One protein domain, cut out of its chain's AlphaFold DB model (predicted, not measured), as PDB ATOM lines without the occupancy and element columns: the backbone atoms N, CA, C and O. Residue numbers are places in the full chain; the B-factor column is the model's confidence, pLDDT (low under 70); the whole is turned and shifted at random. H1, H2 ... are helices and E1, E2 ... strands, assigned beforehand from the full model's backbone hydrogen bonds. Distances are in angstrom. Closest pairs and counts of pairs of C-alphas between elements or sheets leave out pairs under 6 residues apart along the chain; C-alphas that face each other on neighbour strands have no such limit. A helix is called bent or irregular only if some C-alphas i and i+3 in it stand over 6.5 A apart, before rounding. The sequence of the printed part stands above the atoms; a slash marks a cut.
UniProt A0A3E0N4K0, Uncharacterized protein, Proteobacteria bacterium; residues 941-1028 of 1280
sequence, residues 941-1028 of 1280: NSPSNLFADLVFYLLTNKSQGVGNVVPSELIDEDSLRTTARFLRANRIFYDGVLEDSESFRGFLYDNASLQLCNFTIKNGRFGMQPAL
ATOM      1  N   ASN A 941    -100.626  -7.740 -36.246       93.62
ATOM      2  CA  ASN A 941    -100.253  -6.877 -35.123       93.62
ATOM      3  C   ASN A 941     -98.748  -6.577 -35.181       93.62
ATOM      4  O   ASN A 941     -97.932  -7.483 -35.007       93.62
ATOM      5  N   SER A 942     -98.367  -5.336 -35.479       94.31
ATOM      6  CA  SER A 942     -96.971  -4.916 -35.694       94.31
ATOM      7  C   SER A 942     -96.839  -3.387 -35.679       94.31
ATOM      8  O   SER A 942     -97.845  -2.700 -35.854       94.31
ATOM      9  N   PRO A 943     -95.629  -2.823 -35.497       94.81
ATOM     10  CA  PRO A 943     -95.454  -1.374 -35.481       94.81
ATOM     11  C   PRO A 943     -95.891  -0.706 -36.790       94.81
ATOM     12  O   PRO A 943     -95.628  -1.211 -37.896       94.81
ATOM     13  N   SER A 944     -96.535   0.449 -36.646       95.44
ATOM     14  CA  SER A 944     -97.038   1.298 -37.727       95.44
ATOM     15  C   SER A 944     -96.724   2.767 -37.440       95.44
ATOM     16  O   SER A 944     -96.415   3.136 -36.312       95.44
ATOM     17  N   ASN A 945     -96.815   3.587 -38.482       94.88
ATOM     18  CA  ASN A 945     -96.735   5.045 -38.443       94.88
ATOM     19  C   ASN A 945     -97.912   5.690 -39.203       94.88
ATOM     20  O   ASN A 945     -97.850   6.850 -39.598       94.88
ATOM     21  N   LEU A 946     -98.995   4.944 -39.446       95.88
ATOM     22  CA  LEU A 946    -100.207   5.464 -40.081       95.88
ATOM     23  C   LEU A 946    -101.183   5.949 -39.009       95.88
ATOM     24  O   LEU A 946    -101.624   5.154 -38.181       95.88
ATOM     25  N   PHE A 947    -101.581   7.222 -39.059       95.69
ATOM     26  CA  PHE A 947    -102.491   7.804 -38.065       95.69
ATOM     27  C   PHE A 947    -103.799   7.006 -37.916       95.69
ATOM     28  O   PHE A 947    -104.235   6.748 -36.801       95.69
ATOM     29  N   ALA A 948    -104.374   6.494 -39.009       96.12
ATOM     30  CA  ALA A 948    -105.574   5.654 -38.956       96.12
ATOM     31  C   ALA A 948    -105.400   4.341 -38.151       96.12
ATOM     32  O   ALA A 948    -106.358   3.896 -37.515       96.12
ATOM     33  N   ASP A 949    -104.196   3.747 -38.123       96.75
ATOM     34  CA  ASP A 949    -103.907   2.574 -37.281       96.75
ATOM     35  C   ASP A 949    -103.843   2.974 -35.790       96.75
ATOM     36  O   ASP A 949    -104.372   2.253 -34.941       96.75
ATOM     37  N   LEU A 950    -103.270   4.145 -35.465       94.94
ATOM     38  CA  LEU A 950    -103.278   4.718 -34.106       94.94
ATOM     39  C   LEU A 950    -104.706   5.028 -33.633       94.94
ATOM     40  O   LEU A 950    -105.069   4.694 -32.507       94.94
ATOM     41  N   VAL A 951    -105.548   5.607 -34.493       94.25
ATOM     42  CA  VAL A 951    -106.956   5.886 -34.165       94.25
ATOM     43  C   VAL A 951    -107.725   4.592 -33.892       94.25
ATOM     44  O   VAL A 951    -108.440   4.512 -32.895       94.25
ATOM     45  N   PHE A 952    -107.547   3.549 -34.712       94.81
ATOM     46  CA  PHE A 952    -108.158   2.242 -34.445       94.81
ATOM     47  C   PHE A 952    -107.643   1.617 -33.139       94.81
ATOM     48  O   PHE A 952    -108.421   1.042 -32.374       94.81
ATOM     49  N   TYR A 953    -106.346   1.746 -32.857       94.00
ATOM     50  CA  TYR A 953    -105.738   1.277 -31.617       94.00
ATOM     51  C   TYR A 953    -106.331   1.976 -30.385       94.00
ATOM     52  O   TYR A 953    -106.805   1.302 -29.473       94.00
ATOM     53  N   LEU A 954    -106.405   3.309 -30.378       92.00
ATOM     54  CA  LEU A 954    -106.996   4.084 -29.282       92.00
ATOM     55  C   LEU A 954    -108.508   3.836 -29.126       92.00
ATOM     56  O   LEU A 954    -109.011   3.848 -28.005       92.00
ATOM     57  N   LEU A 955    -109.232   3.541 -30.213       91.75
ATOM     58  CA  LEU A 955    -110.644   3.135 -30.160       91.75
ATOM     59  C   LEU A 955    -110.860   1.744 -29.540       91.75
ATOM     60  O   LEU A 955    -111.927   1.499 -28.979       91.75
ATOM     61  N   THR A 956    -109.887   0.830 -29.643       92.00
ATOM     62  CA  THR A 956    -110.057  -0.590 -29.270       92.00
ATOM     63  C   THR A 956    -109.259  -1.041 -28.043       92.00
ATOM     64  O   THR A 956    -109.654  -2.012 -27.390       92.00
ATOM     65  N   ASN A 957    -108.175  -0.350 -27.676       88.94
ATOM     66  CA  ASN A 957    -107.383  -0.656 -26.483       88.94
ATOM     67  C   ASN A 957    -108.195  -0.353 -25.202       88.94
ATOM     68  O   ASN A 957    -108.879   0.665 -25.101       88.94
ATOM     69  N   LYS A 958    -108.125  -1.263 -24.221       85.38
ATOM     70  CA  LYS A 958    -108.867  -1.228 -22.945       85.38
ATOM     71  C   LYS A 958    -108.061  -0.730 -21.738       85.38
ATOM     72  O   LYS A 958    -108.613  -0.642 -20.646       85.38
ATOM     73  N   SER A 959    -106.774  -0.463 -21.920       79.38
ATOM     74  CA  SER A 959    -105.854   0.075 -20.917       79.38
ATOM     75  C   SER A 959    -105.558   1.547 -21.200       79.38
ATOM     76  O   SER A 959    -105.868   2.388 -20.366       79.38
ATOM     77  N   GLN A 960    -105.036   1.854 -22.395       79.19
ATOM     78  CA  GLN A 960    -104.648   3.218 -22.792       79.19
ATOM     79  C   GLN A 960    -105.687   3.932 -23.675       79.19
ATOM     80  O   GLN A 960    -105.510   5.093 -24.031       79.19
ATOM     81  N   GLY A 961    -106.743   3.228 -24.089       84.44
ATOM     82  CA  GLY A 961    -107.730   3.708 -25.056       84.44
ATOM     83  C   GLY A 961    -109.163   3.725 -24.524       84.44
ATOM     84  O   GLY A 961    -109.453   3.366 -23.381       84.44
ATOM     85  N   VAL A 962    -110.097   4.104 -25.397       86.88
ATOM     86  CA  VAL A 962    -111.536   4.180 -25.097       86.88
ATOM     87  C   VAL A 962    -112.280   2.854 -25.326       86.88
ATOM     88  O   VAL A 962    -113.507   2.820 -25.236       86.88
ATOM     89  N   GLY A 963    -111.578   1.736 -25.545       85.44
ATOM     90  CA  GLY A 963    -112.150   0.415 -25.869       85.44
ATOM     91  C   GLY A 963    -112.944  -0.279 -24.748       85.44
ATOM     92  O   GLY A 963    -113.470  -1.376 -24.943       85.44
ATOM     93  N   ASN A 964    -113.049   0.338 -23.565       85.44
ATOM     94  CA  ASN A 964    -114.022  -0.042 -22.527       85.44
ATOM     95  C   ASN A 964    -115.380   0.670 -22.682       85.44
ATOM     96  O   ASN A 964    -116.358   0.259 -22.062       85.44
ATOM     97  N   VAL A 965    -115.429   1.746 -23.472       83.94
ATOM     98  CA  VAL A 965    -116.580   2.650 -23.644       83.94
ATOM     99  C   VAL A 965    -117.124   2.596 -25.076       83.94
ATOM    100  O   VAL A 965    -118.320   2.785 -25.275       83.94
ATOM    101  N   VAL A 966    -116.271   2.306 -26.065       83.31
ATOM    102  CA  VAL A 966    -116.636   2.173 -27.484       83.31
ATOM    103  C   VAL A 966    -116.696   0.687 -27.878       83.31
ATOM    104  O   VAL A 966    -115.654   0.032 -27.934       83.31
ATOM    105  N   PRO A 967    -117.888   0.127 -28.164       83.44
ATOM    106  CA  PRO A 967    -118.027  -1.198 -28.765       83.44
ATOM    107  C   PRO A 967    -117.503  -1.239 -30.206       83.44
ATOM    108  O   PRO A 967    -117.540  -0.232 -30.917       83.44
ATOM    109  N   SER A 968    -117.094  -2.422 -30.671       83.06
ATOM    110  CA  SER A 968    -116.611  -2.669 -32.041       83.06
ATOM    111  C   SER A 968    -117.601  -2.241 -33.129       83.06
ATOM    112  O   SER A 968    -117.206  -1.847 -34.222       83.06
ATOM    113  N   GLU A 969    -118.894  -2.276 -32.822       83.56
ATOM    114  CA  GLU A 969    -119.991  -1.939 -33.729       83.56
ATOM    115  C   GLU A 969    -120.095  -0.424 -33.977       83.56
ATOM    116  O   GLU A 969    -120.724   0.000 -34.950       83.56
ATOM    117  N   LEU A 970    -119.460   0.390 -33.120       85.69
ATOM    118  CA  LEU A 970    -119.347   1.846 -33.247       85.69
ATOM    119  C   LEU A 970    -118.028   2.285 -33.908       85.69
ATOM    120  O   LEU A 970    -117.625   3.437 -33.759       85.69
ATOM    121  N   ILE A 971    -117.364   1.401 -34.658       89.56
ATOM    122  CA  ILE A 971    -116.149   1.705 -35.424       89.56
ATOM    123  C   ILE A 971    -116.407   1.406 -36.909       89.56
ATOM    124  O   ILE A 971    -116.859   0.319 -37.269       89.56
ATOM    125  N   ASP A 972    -116.133   2.368 -37.790       90.19
ATOM    126  CA  ASP A 972    -116.163   2.189 -39.246       90.19
ATOM    127  C   ASP A 972    -114.755   1.787 -39.727       90.19
ATOM    128  O   ASP A 972    -113.957   2.610 -40.188       90.19
ATOM    129  N   GLU A 973    -114.422   0.502 -39.547       91.38
ATOM    130  CA  GLU A 973    -113.101  -0.047 -39.893       91.38
ATOM    131  C   GLU A 973    -112.776   0.099 -41.389       91.38
ATOM    132  O   GLU A 973    -111.610   0.272 -41.736       91.38
ATOM    133  N   ASP A 974    -113.776   0.085 -42.275       90.88
ATOM    134  CA  ASP A 974    -113.572   0.235 -43.720       90.88
ATOM    135  C   ASP A 974    -113.165   1.668 -44.101       90.88
ATOM    136  O   ASP A 974    -112.270   1.852 -44.933       90.88
ATOM    137  N   SER A 975    -113.735   2.691 -43.450       90.44
ATOM    138  CA  SER A 975    -113.290   4.085 -43.607       90.44
ATOM    139  C   SER A 975    -111.845   4.273 -43.128       90.44
ATOM    140  O   SER A 975    -110.998   4.771 -43.876       90.44
ATOM    141  N   LEU A 976    -111.517   3.765 -41.932       93.62
ATOM    142  CA  LEU A 976    -110.171   3.833 -41.356       93.62
ATOM    143  C   LEU A 976    -109.154   3.075 -42.227       93.62
ATOM    144  O   LEU A 976    -108.064   3.581 -42.485       93.62
ATOM    145  N   ARG A 977    -109.520   1.902 -42.754       95.62
ATOM    146  CA  ARG A 977    -108.703   1.091 -43.675       95.62
ATOM    147  C   ARG A 977    -108.468   1.784 -45.019       95.62
ATOM    148  O   ARG A 977    -107.374   1.677 -45.572       95.62
ATOM    149  N   THR A 978    -109.462   2.508 -45.532       93.62
ATOM    150  CA  THR A 978    -109.331   3.322 -46.754       93.62
ATOM    151  C   THR A 978    -108.386   4.501 -46.515       93.62
ATOM    152  O   THR A 978    -107.447   4.708 -47.283       93.62
ATOM    153  N   THR A 979    -108.546   5.200 -45.390       94.69
ATOM    154  CA  THR A 979    -107.664   6.300 -44.976       94.69
ATOM    155  C   THR A 979    -106.231   5.831 -44.717       94.69
ATOM    156  O   THR A 979    -105.287   6.484 -45.153       94.69
ATOM    157  N   ALA A 980    -106.030   4.658 -44.108       96.38
ATOM    158  CA  ALA A 980    -104.702   4.068 -43.927       96.38
ATOM    159  C   ALA A 980    -103.966   3.880 -45.268       96.38
ATOM    160  O   ALA A 980    -102.763   4.137 -45.355       96.38
ATOM    161  N   ARG A 981    -104.677   3.465 -46.330       96.88
ATOM    162  CA  ARG A 981    -104.096   3.331 -47.679       96.88
ATOM    163  C   ARG A 981    -103.715   4.683 -48.273       96.88
ATOM    164  O   ARG A 981    -102.605   4.801 -48.775       96.88
ATOM    165  N   PHE A 982    -104.584   5.688 -48.152       96.06
ATOM    166  CA  PHE A 982    -104.298   7.062 -48.578       96.06
ATOM    167  C   PHE A 982    -103.056   7.638 -47.877       96.06
ATOM    168  O   PHE A 982    -102.140   8.121 -48.543       96.06
ATOM    169  N   LEU A 983    -102.971   7.513 -46.547       95.31
ATOM    170  CA  LEU A 983    -101.806   7.945 -45.764       95.31
ATOM    171  C   LEU A 983    -100.519   7.245 -46.238       95.31
ATOM    172  O   LEU A 983     -99.497   7.898 -46.453       95.31
ATOM    173  N   ARG A 984    -100.577   5.924 -46.471       94.50
ATOM    174  CA  ARG A 984     -99.426   5.136 -46.939       94.50
ATOM    175  C   ARG A 984     -98.985   5.508 -48.358       94.50
ATOM    176  O   ARG A 984     -97.785   5.635 -48.583       94.50
ATOM    177  N   ALA A 985     -99.923   5.673 -49.293       94.50
ATOM    178  CA  ALA A 985     -99.630   6.032 -50.681       94.50
ATOM    179  C   ALA A 985     -98.939   7.405 -50.762       94.50
ATOM    180  O   ALA A 985     -97.866   7.539 -51.348       94.50
ATOM    181  N   ASN A 986     -99.482   8.401 -50.057       93.06
ATOM    182  CA  ASN A 986     -98.972   9.774 -50.071       93.06
ATOM    183  C   ASN A 986     -97.789  10.024 -49.104       93.06
ATOM    184  O   ASN A 986     -97.292  11.150 -49.039       93.06
ATOM    185  N   ARG A 987     -97.325   8.985 -48.386       92.88
ATOM    186  CA  ARG A 987     -96.254   8.997 -47.360       92.88
ATOM    187  C   ARG A 987     -96.459  10.042 -46.253       92.88
ATOM    188  O   ARG A 987     -95.545  10.792 -45.903       92.88
ATOM    189  N   ILE A 988     -97.678  10.073 -45.722       93.06
ATOM    190  CA  ILE A 988     -98.093  10.895 -44.582       93.06
ATOM    191  C   ILE A 988     -98.018  10.009 -43.334       93.06
ATOM    192  O   ILE A 988     -98.745   9.018 -43.234       93.06
ATOM    193  N   PHE A 989     -97.117  10.339 -42.408       93.88
ATOM    194  CA  PHE A 989     -96.781   9.504 -41.254       93.88
ATOM    195  C   PHE A 989     -96.934  10.244 -39.918       93.88
ATOM    196  O   PHE A 989     -96.768  11.459 -39.830       93.88
ATOM    197  N   TYR A 990     -97.234   9.483 -38.870       93.88
ATOM    198  CA  TYR A 990     -97.298   9.926 -37.482       93.88
ATOM    199  C   TYR A 990     -96.262   9.133 -36.682       93.88
ATOM    200  O   TYR A 990     -96.437   7.934 -36.459       93.88
ATOM    201  N   ASP A 991     -95.188   9.801 -36.265       91.62
ATOM    202  CA  ASP A 991     -94.114   9.255 -35.436       91.62
ATOM    203  C   ASP A 991     -94.008  10.089 -34.147       91.62
ATOM    204  O   ASP A 991     -93.208  11.022 -34.058       91.62
ATOM    205  N   GLY A 992     -94.846   9.791 -33.155       87.38
ATOM    206  CA  GLY A 992     -94.985  10.568 -31.920       87.38
ATOM    207  C   GLY A 992     -94.983   9.705 -30.660       87.38
ATOM    208  O   GLY A 992     -95.071   8.478 -30.711       87.38
ATOM    209  N   VAL A 993     -94.882  10.350 -29.502       86.31
ATOM    210  CA  VAL A 993     -95.011   9.697 -28.196       86.31
ATOM    211  C   VAL A 993     -96.136  10.408 -27.460       86.31
ATOM    212  O   VAL A 993     -96.000  11.583 -27.142       86.31
ATOM    213  N   LEU A 994     -97.258   9.721 -27.240       85.19
ATOM    214  CA  LEU A 994     -98.410  10.319 -26.569       85.19
ATOM    215  C   LEU A 994     -98.178  10.221 -25.056       85.19
ATOM    216  O   LEU A 994     -98.122   9.112 -24.520       85.19
ATOM    217  N   GLU A 995     -98.009  11.363 -24.387       75.62
ATOM    218  CA  GLU A 995     -97.725  11.438 -22.941       75.62
ATOM    219  C   GLU A 995     -98.840  12.131 -22.135       75.62
ATOM    220  O   GLU A 995     -98.976  11.874 -20.940       75.62
ATOM    221  N   ASP A 996     -99.666  12.966 -22.773       73.56
ATOM    222  CA  ASP A 996    -100.713  13.753 -22.111       73.56
ATOM    223  C   ASP A 996    -102.076  13.045 -22.018       73.56
ATOM    224  O   ASP A 996    -102.455  12.209 -22.839       73.56
ATOM    225  N   SER A 997    -102.852  13.411 -20.990       72.25
ATOM    226  CA  SER A 997    -104.205  12.892 -20.754       72.25
ATOM    227  C   SER A 997    -105.259  13.908 -21.194       72.25
ATOM    228  O   SER A 997    -105.671  14.779 -20.426       72.25
ATOM    229  N   GLU A 998    -105.696  13.795 -22.448       78.94
ATOM    230  CA  GLU A 998    -106.653  14.717 -23.064       78.94
ATOM    231  C   GLU A 998    -107.972  14.049 -23.507       78.94
ATOM    232  O   GLU A 998    -108.221  12.858 -23.301       78.94
ATOM    233  N   SER A 999    -108.868  14.834 -24.111       83.88
ATOM    234  CA  SER A 999    -110.110  14.309 -24.677       83.88
ATOM    235  C   SER A 999    -109.811  13.626 -26.005       83.88
ATOM    236  O   SER A 999    -109.472  14.299 -26.967       83.88
ATOM    237  N   PHE A1000    -110.057  12.318 -26.114       83.50
ATOM    238  CA  PHE A1000    -109.858  11.568 -27.365       83.50
ATOM    239  C   PHE A1000    -110.524  12.212 -28.600       83.50
ATOM    240  O   PHE A1000    -110.027  12.075 -29.712       83.50
ATOM    241  N   ARG A1001    -111.637  12.946 -28.439       80.31
ATOM    242  CA  ARG A1001    -112.238  13.702 -29.554       80.31
ATOM    243  C   ARG A1001    -111.470  14.981 -29.911       80.31
ATOM    244  O   ARG A1001    -111.484  15.333 -31.081       80.31
ATOM    245  N   GLY A1002    -110.840  15.651 -28.941       81.19
ATOM    246  CA  GLY A1002    -109.955  16.807 -29.158       81.19
ATOM    247  C   GLY A1002    -108.766  16.398 -30.017       81.19
ATOM    248  O   GLY A1002    -108.740  16.756 -31.190       81.19
ATOM    249  N   PHE A1003    -107.933  15.488 -29.495       85.62
ATOM    250  CA  PHE A1003    -106.866  14.786 -30.214       85.62
ATOM    251  C   PHE A1003    -107.178  14.512 -31.694       85.62
ATOM    252  O   PHE A1003    -106.390  14.866 -32.571       85.62
ATOM    253  N   LEU A1004    -108.338  13.904 -31.992       86.25
ATOM    254  CA  LEU A1004    -108.749  13.602 -33.366       86.25
ATOM    255  C   LEU A1004    -109.100  14.836 -34.205       86.25
ATOM    256  O   LEU A1004    -108.732  14.862 -35.377       86.25
ATOM    257  N   TYR A1005    -109.815  15.826 -33.664       78.44
ATOM    258  CA  TYR A1005    -110.121  17.055 -34.405       78.44
ATOM    259  C   TYR A1005    -108.856  17.865 -34.701       78.44
ATOM    260  O   TYR A1005    -108.678  18.319 -35.833       78.44
ATOM    261  N   ASP A1006    -107.967  17.986 -33.717       82.75
ATOM    262  CA  ASP A1006    -106.756  18.791 -33.826       82.75
ATOM    263  C   ASP A1006    -105.723  18.124 -34.755       82.75
ATOM    264  O   ASP A1006    -105.182  18.781 -35.646       82.75
ATOM    265  N   ASN A1007    -105.516  16.802 -34.655       88.31
ATOM    266  CA  ASN A1007    -104.513  16.101 -35.467       88.31
ATOM    267  C   ASN A1007    -104.987  15.641 -36.854       88.31
ATOM    268  O   ASN A1007    -104.165  15.605 -37.769       88.31
ATOM    269  N   ALA A1008    -106.260  15.272 -37.067       88.00
ATOM    270  CA  ALA A1008    -106.668  14.661 -38.344       88.00
ATOM    271  C   ALA A1008    -106.440  15.595 -39.544       88.00
ATOM    272  O   ALA A1008    -105.903  15.164 -40.570       88.00
ATOM    273  N   SER A1009    -106.766  16.884 -39.388       85.50
ATOM    274  CA  SER A1009    -106.582  17.893 -40.440       85.50
ATOM    275  C   SER A1009    -105.109  18.063 -40.841       85.50
ATOM    276  O   SER A1009    -104.806  18.248 -42.022       85.50
ATOM    277  N   LEU A1010    -104.187  17.895 -39.886       91.56
ATOM    278  CA  LEU A1010    -102.738  17.943 -40.099       91.56
ATOM    279  C   LEU A1010    -102.202  16.708 -40.846       91.56
ATOM    280  O   LEU A1010    -101.110  16.757 -41.401       91.56
ATOM    281  N   GLN A1011    -102.977  15.619 -40.914       93.12
ATOM    282  CA  GLN A1011    -102.685  14.430 -41.732       93.12
ATOM    283  C   GLN A1011    -103.459  14.416 -43.064       93.12
ATOM    284  O   GLN A1011    -103.593  13.364 -43.691       93.12
ATOM    285  N   LEU A1012    -104.008  15.560 -43.493       92.56
ATOM    286  CA  LEU A1012    -104.884  15.686 -44.668       92.56
ATOM    287  C   LEU A1012    -106.130  14.778 -44.592       92.56
ATOM    288  O   LEU A1012    -106.571  14.224 -45.603       92.56
ATOM    289  N   CYS A1013    -106.689  14.598 -43.391       91.44
ATOM    290  CA  CYS A1013    -107.823  13.715 -43.119       91.44
ATOM    291  C   CYS A1013    -108.948  14.430 -42.351       91.44
ATOM    292  O   CYS A1013    -108.708  15.279 -41.497       91.44
ATOM    293  N   ASN A1014    -110.187  14.020 -42.607       85.44
ATOM    294  CA  ASN A1014    -111.379  14.454 -41.888       85.44
ATOM    295  C   ASN A1014    -111.845  13.328 -40.951       85.44
ATOM    296  O   ASN A1014    -112.076  12.195 -41.385       85.44
ATOM    297  N   PHE A1015    -111.995  13.630 -39.659       83.50
ATOM    298  CA  PHE A1015    -112.639  12.735 -38.693       83.50
ATOM    299  C   PHE A1015    -114.159  12.751 -38.900       83.50
ATOM    300  O   PHE A1015    -114.756  13.822 -39.002       83.50
ATOM    301  N   THR A1016    -114.794  11.578 -38.959       77.12
ATOM    302  CA  THR A1016    -116.221  11.459 -39.290       77.12
ATOM    303  C   THR A1016    -116.984  10.576 -38.307       77.12
ATOM    304  O   THR A1016    -116.447   9.640 -37.711       77.12
ATOM    305  N   ILE A1017    -118.273  10.884 -38.126       76.00
ATOM    306  CA  ILE A1017    -119.198  10.081 -37.320       76.00
ATOM    307  C   ILE A1017    -120.381   9.685 -38.203       76.00
ATOM    308  O   ILE A1017    -121.274  10.487 -38.466       76.00
ATOM    309  N   LYS A1018    -120.386   8.437 -38.676       69.75
ATOM    310  CA  LYS A1018    -121.358   7.913 -39.645       69.75
ATOM    311  C   LYS A1018    -122.281   6.914 -38.959       69.75
ATOM    312  O   LYS A1018    -121.826   5.885 -38.467       69.75
ATOM    313  N   ASN A1019    -123.582   7.207 -38.903       66.88
ATOM    314  CA  ASN A1019    -124.588   6.380 -38.216       66.88
ATOM    315  C   ASN A1019    -124.193   6.028 -36.760       66.88
ATOM    316  O   ASN A1019    -124.378   4.898 -36.310       66.88
ATOM    317  N   GLY A1020    -123.584   6.984 -36.046       69.25
ATOM    318  CA  GLY A1020    -123.077   6.805 -34.679       69.25
ATOM    319  C   GLY A1020    -121.734   6.069 -34.554       69.25
ATOM    320  O   GLY A1020    -121.248   5.920 -33.436       69.25
ATOM    321  N   ARG A1021    -121.118   5.634 -35.662       80.38
ATOM    322  CA  ARG A1021    -119.797   4.987 -35.682       80.38
ATOM    323  C   ARG A1021    -118.684   5.997 -35.925       80.38
ATOM    324  O   ARG A1021    -118.843   6.882 -36.761       80.38
ATOM    325  N   PHE A1022    -117.556   5.830 -35.248       84.25
ATOM    326  CA  PHE A1022    -116.342   6.614 -35.460       84.25
ATOM    327  C   PHE A1022    -115.572   6.113 -36.686       84.25
ATOM    328  O   PHE A1022    -115.308   4.916 -36.805       84.25
ATOM    329  N   GLY A1023    -115.196   7.032 -37.570       86.75
ATOM    330  CA  GLY A1023    -114.441   6.758 -38.787       86.75
ATOM    331  C   GLY A1023    -113.521   7.914 -39.167       86.75
ATOM    332  O   GLY A1023    -113.437   8.930 -38.474       86.75
ATOM    333  N   MET A1024    -112.805   7.753 -40.275       88.50
ATOM    334  CA  MET A1024    -111.955   8.801 -40.841       88.50
ATOM    335  C   MET A1024    -111.912   8.658 -42.359       88.50
ATOM    336  O   MET A1024    -111.949   7.538 -42.872       88.50
ATOM    337  N   GLN A1025    -111.830   9.779 -43.068       88.81
ATOM    338  CA  GLN A1025    -111.764   9.843 -44.530       88.81
ATOM    339  C   GLN A1025    -110.667  10.825 -44.976       88.81
ATOM    340  O   GLN A1025    -110.387  11.778 -44.247       88.81
ATOM    341  N   PRO A1026    -110.057  10.658 -46.162       90.69
ATOM    342  CA  PRO A1026    -109.165  11.666 -46.733       90.69
ATOM    343  C   PRO A1026    -109.882  13.003 -46.975       90.69
ATOM    344  O   PRO A1026    -111.017  13.025 -47.450       90.69
ATOM    345  N   ALA A1027    -109.204  14.119 -46.695       87.69
ATOM    346  CA  ALA A1027    -109.703  15.479 -46.937       87.69
ATOM    347  C   ALA A1027    -109.443  15.979 -48.376       87.69
ATOM    348  O   ALA A1027    -109.688  17.141 -48.697       87.69
ATOM    349  N   LEU A1028    -108.906  15.114 -49.242       89.56
ATOM    350  CA  LEU A1028    -108.609  15.374 -50.650       89.56
ATOM    351  C   LEU A1028    -109.129  14.210 -51.514       89.56
ATOM    352  O   LEU A1028    -109.161  13.071 -51.038       89.56
TER     353      LEU A1028
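Overview. This is residues 941 to 1028 of the 1280 residues of an uncharacterized protein of Proteobacteria bacterium (UniProt A0A3E0N4K0). A two-stranded hairpin, E3 and E4, has a helical hairpin, H1 and H2, packed along its E4 side and a third helix, H3, beside E3. From the end of H2 the chain arches through the short strand E2 to H3, while the other short strand, E1, lies away from the rest. The printed part has 88 residues with three named helices and four named strands, in the order E1 H1 H2 E2 H3 E3 E4; the one sheet, E3 - E4, is antiparallel, and the class is mixed, helices and strands. The whole is compact, with a radius of gyration of the C-alphas of 12.2 A, and spans 33 by 31 by 26 A.

Arrangement. Begin at the hairpin of E3, residues 1013 to 1018, and E4, residues 1021 to 1026, antiparallel at 150 degrees. Look there for N 1014 and O 1025, 2.8 A apart, and N 1023 and O 1016, 2.9 A apart, both within hydrogen-bond range. H2, residues 973 to 985, has 12 pairs of C-alphas within 8 A of E4, the closest being Leu 976 and Met 1024 at 5.3 A. H1, residues 947 to 956, touches H2 and forms a helical hairpin with it, at a shallow tilt of 27 degrees, opposite ways; their closest C-alphas are those of Ala 948 and Ala 980, 5.3 A apart. H3, residues 1000 to 1011, comes closest to E3 at the C-alphas of Ala 1008 and Asn 1014, 5.9 A apart. H3 is close to H1 but not clearly touching, with the closest C-alphas, of Phe 947 and Gln 1011, 7.6 A apart. E1, residues 941 to 943, and E2, residues 992 to 994, pair with no named strand and are apart from each other and from the sheet. Every O i to N i+4 pair is within hydrogen-bond range in H1 and H2; in H3 it is 6 of 8.

Along the chain. Find C-alpha 1013 at (-107.823, 13.715, -43.119); from there E3 runs 15.1 A to residue 1018, and E4 returns 16.7 A from 1021 to C-alpha 1026 at (-109.165, 11.666, -46.733). H2 starts at C-alpha 973, (-113.101, -0.047, -39.893), and runs 18.3 A to 985. H1 covers 14.3 A from 947 to 956. H3, 16.3 A from 1000 to 1011, is only just irregular: C-alphas 1006 and 1009 are 6.7 A apart. E1, 941 to 943, measures 7.3 A and E2, 992 to 994, 6.4 A.

Size, cuts and confidence. The two C-alphas farthest apart are those of Ser 959 and Leu 1028, at 33.6 A. The printed part has no cut. The link from H1 to H2, residues 957 to 972, is long. Mean pLDDT of the printed part is 87.8; look for values under 70 at residues 1018 to 1020.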